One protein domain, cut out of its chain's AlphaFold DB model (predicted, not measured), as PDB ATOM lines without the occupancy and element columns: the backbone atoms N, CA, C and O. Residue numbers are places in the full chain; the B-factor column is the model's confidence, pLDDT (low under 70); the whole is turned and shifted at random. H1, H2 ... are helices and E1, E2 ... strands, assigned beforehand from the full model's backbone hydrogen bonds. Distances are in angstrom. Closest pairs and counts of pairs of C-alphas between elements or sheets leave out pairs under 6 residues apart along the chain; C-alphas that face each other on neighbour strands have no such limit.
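Overview. This is residues 83 to 132 of the 202 residues of the protein "Alpha-glucosidase" of Anaerolinea thermolimosa (UniProt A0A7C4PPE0). A long two-stranded hairpin, E1 and E2, bends sharply partway along both strands, and the short strand E3 folds back beside the last part of E2 to make a small three-stranded sheet. H1 packs on one face of this sheet at one end of the molecule, and the long loop of residues 105 to 116 makes the other end. The printed part has 50 residues, with one named helix and three named strands in the order H1, E1, E2, E3; the sheet runs E1, E2, E3, all antiparallel, and the class is mixed, helices and strands. The outline is a rod of 34 by 16 by 14 A, only just compact and close to loose, with a radius of gyration of the C-alphas of 11.2 A.

Along the chain. E1 holds residues 96 to 104 and measures 19.6 A; its first C-alpha, of Tyr 96, is at (182.352, 172.704, 248.276). E2 holds residues 117 to 125 and measures 20.2 A. E3 holds residues 128 to 131, 10.0 A long, and ends with C-alpha 131 at (182.994, 167.886, 237.368). H1 holds residues 83 to 92 and measures 14.3 A, beginning with C-alpha 83 at (187.184, 160.440, 251.447).

Arrangement. The three strands form a meander, each strand the antiparallel neighbour of the one before. In the hairpin of E1 and E2 the directions stand at 141 degrees; N 98 and O 122, 2.8 A apart, and N 118 and O 103, 2.9 A apart, are within hydrogen-bond range. E1 bends by 82 degrees at residue 99 and E2 by 81 degrees at residue 120. E2 and E3 form a second hairpin, at 127 degrees, with N 123 and O 130 within hydrogen-bond range at 2.9 A. E1 and E3 are the edge strands, and E2 is the inner strand. H1 is on the sheet at a height over the sheet of 8.2 A, an arrangement in two layers, with the helix on one face of the sheet. It lies over E2 and runs along the strands, at 21 degrees to E2 on the local plane. The closest C-alphas of H1 and E2 are those of Ile 90 and Asp 125, 4.7 A apart. Every O i to N i+4 pair in H1 is within hydrogen-bond range.

Size, cuts and confidence. The two C-alphas farthest apart, those of Thr 92 and Asn 111, are 34.1 A from each other. The printed part has no cut. The link from E1 to E2, residues 105 to 116, is long; those from H1 to E1 and from E2 to E3 are tight. The mean pLDDT of the printed part is 97.4, and no printed residue is under 70.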
ATOM      1  N   VAL A  83     188.375 161.309 251.327       93.75
ATOM      2  CA  VAL A  83     187.184 160.440 251.447       93.75
ATOM      3  C   VAL A  83     186.128 161.013 252.398       93.75
ATOM      4  O   VAL A  83     184.957 161.084 252.035       93.75
ATOM      5  N   VAL A  84     186.521 161.423 253.608       93.75
ATOM      6  CA  VAL A  84     185.571 161.949 254.603       93.75
ATOM      7  C   VAL A  84     185.021 163.318 254.187       93.75
ATOM      8  O   VAL A  84     183.797 163.429 254.161       93.75
ATOM      9  N   PRO A  85     185.842 164.310 253.776       93.69
ATOM     10  CA  PRO A  85     185.327 165.568 253.232       93.69
ATOM     11  C   PRO A  85     184.317 165.389 252.091       93.69
ATOM     12  O   PRO A  85     183.280 166.049 252.093       93.69
ATOM     13  N   ILE A  86     184.559 164.455 251.162       96.50
ATOM     14  CA  ILE A  86     183.622 164.170 250.064       96.50
ATOM     15  C   ILE A  86     182.299 163.616 250.610       96.50
ATOM     16  O   ILE A  86     181.229 164.099 250.240       96.50
ATOM     17  N   ILE A  87     182.348 162.628 251.513       96.81
ATOM     18  CA  ILE A  87     181.142 162.059 252.139       96.81
ATOM     19  C   ILE A  87     180.359 163.146 252.886       96.81
ATOM     20  O   ILE A  87     179.142 163.243 252.732       96.81
ATOM     21  N   GLU A  88     181.039 163.976 253.676       96.06
ATOM     22  CA  GLU A  88     180.417 165.079 254.409       96.06
ATOM     23  C   GLU A  88     179.809 166.113 253.463       96.06
ATOM     24  O   GLU A  88     178.689 166.561 253.707       96.06
ATOM     25  N   GLY A  89     180.482 166.451 252.361       96.81
ATOM     26  CA  GLY A  89     179.951 167.370 251.356       96.81
ATOM     27  C   GLY A  89     178.646 166.881 250.738       96.81
ATOM     28  O   GLY A  89     177.699 167.659 250.615       96.81
ATOM     29  N   ILE A  90     178.546 165.576 250.465       98.31
ATOM     30  CA  ILE A  90     177.304 164.952 249.992       98.31
ATOM     31  C   ILE A  90     176.225 164.995 251.083       98.31
ATOM     32  O   ILE A  90     175.092 165.397 250.829       98.31
ATOM     33  N   LEU A  91     176.549 164.600 252.317       98.38
ATOM     34  CA  LEU A  91     175.563 164.534 253.405       98.38
ATOM     35  C   LEU A  91     175.036 165.909 253.833       98.38
ATOM     36  O   LEU A  91     173.887 166.020 254.261       98.38
ATOM     37  N   THR A  92     175.878 166.938 253.753       98.19
ATOM     38  CA  THR A  92     175.575 168.292 254.241       98.19
ATOM     39  C   THR A  92     175.151 169.262 253.143       98.19
ATOM     40  O   THR A  92     174.780 170.390 253.462       98.19
ATOM     41  N   ASP A  93     175.163 168.830 251.877       98.06
ATOM     42  CA  ASP A  93     174.880 169.673 250.708       98.06
ATOM     43  C   ASP A  93     175.790 170.918 250.662       98.06
ATOM     44  O   ASP A  93     175.350 172.017 250.324       98.06
ATOM     45  N   SER A  94     177.061 170.770 251.065       97.19
ATOM     46  CA  SER A  94     177.950 171.919 251.305       97.19
ATOM     47  C   SER A  94     178.370 172.649 250.029       97.19
ATOM     48  O   SER A  94     178.823 173.791 250.112       97.19
ATOM     49  N   CYS A  95     178.210 172.011 248.864       97.31
ATOM     50  CA  CYS A  95     178.584 172.548 247.555       97.31
ATOM     51  C   CYS A  95     180.052 173.007 247.497       97.31
ATOM     52  O   CYS A  95     180.384 173.958 246.786       97.31
ATOM     53  N   TYR A  96     180.932 172.367 248.273       97.31
ATOM     54  CA  TYR A  96     182.352 172.704 248.276       97.31
ATOM     55  C   TYR A  96     183.030 172.219 246.988       97.31
ATOM     56  O   TYR A  96     182.529 171.320 246.306       97.31
ATOM     57  N   VAL A  97     184.169 172.825 246.650       98.19
ATOM     58  CA  VAL A  97     184.991 172.398 245.514       98.19
ATOM     59  C   VAL A  97     186.059 171.431 246.002       98.19
ATOM     60  O   VAL A  97     186.889 171.756 246.848       98.19
ATOM     61  N   GLU A  98     186.010 170.231 245.451       97.31
ATOM     62  CA  GLU A  98     187.028 169.209 245.562       97.31
ATOM     63  C   GLU A  98     188.023 169.401 244.410       97.31
ATOM     64  O   GLU A  98     187.622 169.469 243.250       97.31
ATOM     65  N   GLU A  99     189.311 169.535 244.725       95.12
ATOM     66  CA  GLU A  99     190.327 169.980 243.754       95.12
ATOM     67  C   GLU A  99     190.635 168.920 242.690       95.12
ATOM     68  O   GLU A  99     191.009 169.256 241.568       95.12
ATOM     69  N   ALA A 100     190.469 167.640 243.033       95.25
ATOM     70  CA  ALA A 100     190.767 166.533 242.140       95.25
ATOM     71  C   ALA A 100     189.880 165.321 242.446       95.25
ATOM     72  O   ALA A 100     189.925 164.746 243.534       95.25
ATOM     73  N   VAL A 101     189.093 164.902 241.456       97.25
ATOM     74  CA  VAL A 101     188.341 163.642 241.466       97.25
ATOM     75  C   VAL A 101     188.484 162.929 240.133       97.25
ATOM     76  O   VAL A 101     188.502 163.559 239.079       97.25
ATOM     77  N   ASN A 102     188.512 161.599 240.180       97.88
ATOM     78  CA  ASN A 102     188.500 160.759 238.990       97.88
ATOM     79  C   ASN A 102     187.053 160.436 238.588       97.88
ATOM     80  O   ASN A 102     186.361 159.685 239.278       97.88
ATOM     81  N   ILE A 103     186.588 161.014 237.477       97.81
ATOM     82  CA  ILE A 103     185.215 160.868 236.961       97.81
ATOM     83  C   ILE A 103     185.204 160.698 235.431       97.81
ATOM     84  O   ILE A 103     186.170 161.070 234.769       97.81
ATOM     85  N   PRO A 104     184.135 160.137 234.828       97.94
ATOM     86  CA  PRO A 104     184.022 160.055 233.372       97.94
ATOM     87  C   PRO A 104     184.093 161.438 232.717       97.94
ATOM     88  O   PRO A 104     183.382 162.346 233.145       97.94
ATOM     89  N   ASN A 105     184.890 161.567 231.654       98.31
ATOM     90  CA  ASN A 105     185.203 162.838 231.011       98.31
ATOM     91  C   ASN A 105     183.959 163.602 230.563       98.31
ATOM     92  O   ASN A 105     183.803 164.745 230.957       98.31
ATOM     93  N   ARG A 106     183.058 163.004 229.769       97.56
ATOM     94  CA  ARG A 106     181.780 163.625 229.343       97.56
ATOM     95  C   ARG A 106     181.903 165.124 228.977       97.56
ATOM     96  O   ARG A 106     181.092 165.941 229.417       97.56
ATOM     97  N   GLY A 107     182.929 165.487 228.208       97.75
ATOM     98  CA  GLY A 107     183.215 166.864 227.795       97.75
ATOM     99  C   GLY A 107     183.934 167.774 228.809       97.75
ATOM    100  O   GLY A 107     184.083 168.960 228.524       97.75
ATOM    101  N   LEU A 108     184.392 167.271 229.962       98.38
ATOM    102  CA  LEU A 108     185.149 168.042 230.963       98.38
ATOM    103  C   LEU A 108     186.495 168.521 230.406       98.38
ATOM    104  O   LEU A 108     186.856 169.685 230.580       98.38
ATOM    105  N   ILE A 109     187.196 167.646 229.685       98.19
ATOM    106  CA  ILE A 109     188.372 167.950 228.874       98.19
ATOM    107  C   ILE A 109     187.999 167.707 227.411       98.19
ATOM    108  O   ILE A 109     187.851 166.569 226.963       98.19
ATOM    109  N   ALA A 110     187.834 168.796 226.661       97.75
ATOM    110  CA  ALA A 110     187.165 168.801 225.360       97.75
ATOM    111  C   ALA A 110     187.903 168.019 224.260       97.75
ATOM    112  O   ALA A 110     187.289 167.606 223.279       97.75
ATOM    113  N   ASN A 111     189.218 167.837 224.393       96.44
ATOM    114  CA  ASN A 111     190.049 167.122 223.426       96.44
ATOM    115  C   ASN A 111     190.478 165.718 223.881       96.44
ATOM    116  O   ASN A 111     191.406 165.160 223.299       96.44
ATOM    117  N   LEU A 112     189.790 165.140 224.871       98.12
ATOM    118  CA  LEU A 112     189.881 163.723 225.239       98.12
ATOM    119  C   LEU A 112     188.535 163.018 224.985       98.12
ATOM    120  O   LEU A 112     187.501 163.688 224.962       98.12
ATOM    121  N   PRO A 113     188.497 161.684 224.798       98.12
ATOM    122  CA  PRO A 113     187.239 160.969 224.581       98.12
ATOM    123  C   PRO A 113     186.276 161.093 225.764       98.12
ATOM    124  O   PRO A 113     186.702 161.142 226.910       98.12
ATOM    125  N   ASP A 114     184.967 161.085 225.521       97.81
ATOM    126  CA  ASP A 114     183.970 161.262 226.590       97.81
ATOM    127  C   ASP A 114     183.909 160.107 227.599       97.81
ATOM    128  O   ASP A 114     183.441 160.287 228.726       97.81
ATOM    129  N   TRP A 115     184.336 158.915 227.186       96.62
ATOM    130  CA  TRP A 115     184.228 157.689 227.974       96.62
ATOM    131  C   TRP A 115     185.417 157.456 228.911       96.62
ATOM    132  O   TRP A 115     185.283 156.660 229.841       96.62
ATOM    133  N   ILE A 116     186.559 158.120 228.693       98.00
ATOM    134  CA  ILE A 116     187.733 157.942 229.553       98.00
ATOM    135  C   ILE A 116     187.486 158.595 230.914       98.00
ATOM    136  O   ILE A 116     186.779 159.597 231.017       98.00
ATOM    137  N   VAL A 117     188.067 158.033 231.969       98.12
ATOM    138  CA  VAL A 117     188.124 158.693 233.277       98.12
ATOM    139  C   VAL A 117     189.199 159.780 233.237       98.12
ATOM    140  O   VAL A 117     190.302 159.542 232.754       98.12
ATOM    141  N   VAL A 118     188.868 160.967 233.738       97.94
ATOM    142  CA  VAL A 118     189.786 162.102 233.883       97.94
ATOM    143  C   VAL A 118     189.815 162.556 235.333       97.94
ATOM    144  O   VAL A 118     188.826 162.412 236.053       97.94
ATOM    145  N   GLU A 119     190.937 163.145 235.729       97.25
ATOM    146  CA  GLU A 119     191.079 163.816 237.014       97.25
ATOM    147  C   GLU A 119     190.879 165.323 236.831       97.25
ATOM    148  O   GLU A 119     191.648 165.980 236.128       97.25
ATOM    149  N   VAL A 120     189.808 165.863 237.415       97.56
ATOM    150  CA  VAL A 120     189.450 167.290 237.333       97.56
ATOM    151  C   VAL A 120     188.859 167.771 238.661       97.56
ATOM    152  O   VAL A 120     188.385 166.942 239.444       97.56
ATOM    153  N   PRO A 121     188.830 169.087 238.925       97.94
ATOM    154  CA  PRO A 121     188.076 169.623 240.050       97.94
ATOM    155  C   PRO A 121     186.571 169.382 239.882       97.94
ATOM    156  O   PRO A 121     186.046 169.311 238.766       97.94
ATOM    157  N   ALA A 122     185.856 169.279 240.998       98.44
ATOM    158  CA  ALA A 122     184.420 169.040 241.015       98.44
ATOM    159  C   ALA A 122     183.730 169.727 242.194       98.44
ATOM    160  O   ALA A 122     184.294 169.861 243.274       98.44
ATOM    161  N   THR A 123     182.472 170.116 242.011       98.50
ATOM    162  CA  THR A 123     181.602 170.511 243.123       98.50
ATOM    163  C   THR A 123     180.967 169.269 243.740       98.50
ATOM    164  O   THR A 123     180.481 168.397 243.016       98.50
ATOM    165  N   VAL A 124     180.948 169.196 245.070       98.56
ATOM    166  CA  VAL A 124     180.350 168.087 245.823       98.56
ATOM    167  C   VAL A 124     179.097 168.574 246.548       98.56
ATOM    168  O   VAL A 124     179.170 169.446 247.413       98.56
ATOM    169  N   ASP A 125     177.946 168.009 246.189       98.25
ATOM    170  CA  ASP A 125     176.633 168.344 246.748       98.25
ATOM    171  C   ASP A 125     175.837 167.071 247.093       98.25
ATOM    172  O   ASP A 125     176.302 165.946 246.886       98.25
ATOM    173  N   LYS A 126     174.603 167.216 247.591       98.25
ATOM    174  CA  LYS A 126     173.761 166.053 247.942       98.25
ATOM    175  C   LYS A 126     173.408 165.122 246.778       98.25
ATOM    176  O   LYS A 126     172.957 164.002 247.012       98.25
ATOM    177  N   ASN A 127     173.548 165.583 245.536       98.06
ATOM    178  CA  ASN A 127     173.295 164.807 244.323       98.06
ATOM    179  C   ASN A 127     174.562 164.107 243.806       98.06
ATOM    180  O   ASN A 127     174.475 163.339 242.847       98.06
ATOM    181  N   GLY A 128     175.717 164.342 244.434       96.75
ATOM    182  CA  GLY A 128     176.972 163.663 244.152       96.75
ATOM    183  C   GLY A 128     178.090 164.619 243.750       96.75
ATOM    184  O   GLY A 128     178.237 165.708 244.297       96.75
ATOM    185  N   VAL A 129     178.917 164.157 242.815       97.94
ATOM    186  CA  VAL A 129     180.140 164.835 242.379       97.94
ATOM    187  C   VAL A 129     179.951 165.339 240.952       97.94
ATOM    188  O   VAL A 129     179.686 164.551 240.043       97.94
ATOM    189  N   HIS A 130     180.110 166.648 240.758       98.06
ATOM    190  CA  HIS A 130     179.867 167.325 239.484       98.06
ATOM    191  C   HIS A 130     181.152 167.973 238.986       98.06
ATOM    192  O   HIS A 130     181.597 168.980 239.536       98.06
ATOM    193  N   GLY A 131     181.754 167.383 237.954       98.31
ATOM    194  CA  GLY A 131     182.994 167.886 237.368       98.31
ATOM    195  C   GLY A 131     182.875 169.320 236.854       98.31
ATOM    196  O   GLY A 131     181.852 169.709 236.286       98.31
ATOM    197  N   ILE A 132     183.946 170.086 237.022       98.44
ATOM    198  CA  ILE A 132     184.078 171.444 236.503       98.44
ATOM    199  C   ILE A 132     184.792 171.371 235.141       98.44
ATOM    200  O   ILE A 132     185.890 170.817 235.063       98.44
TER     201      ILE A 132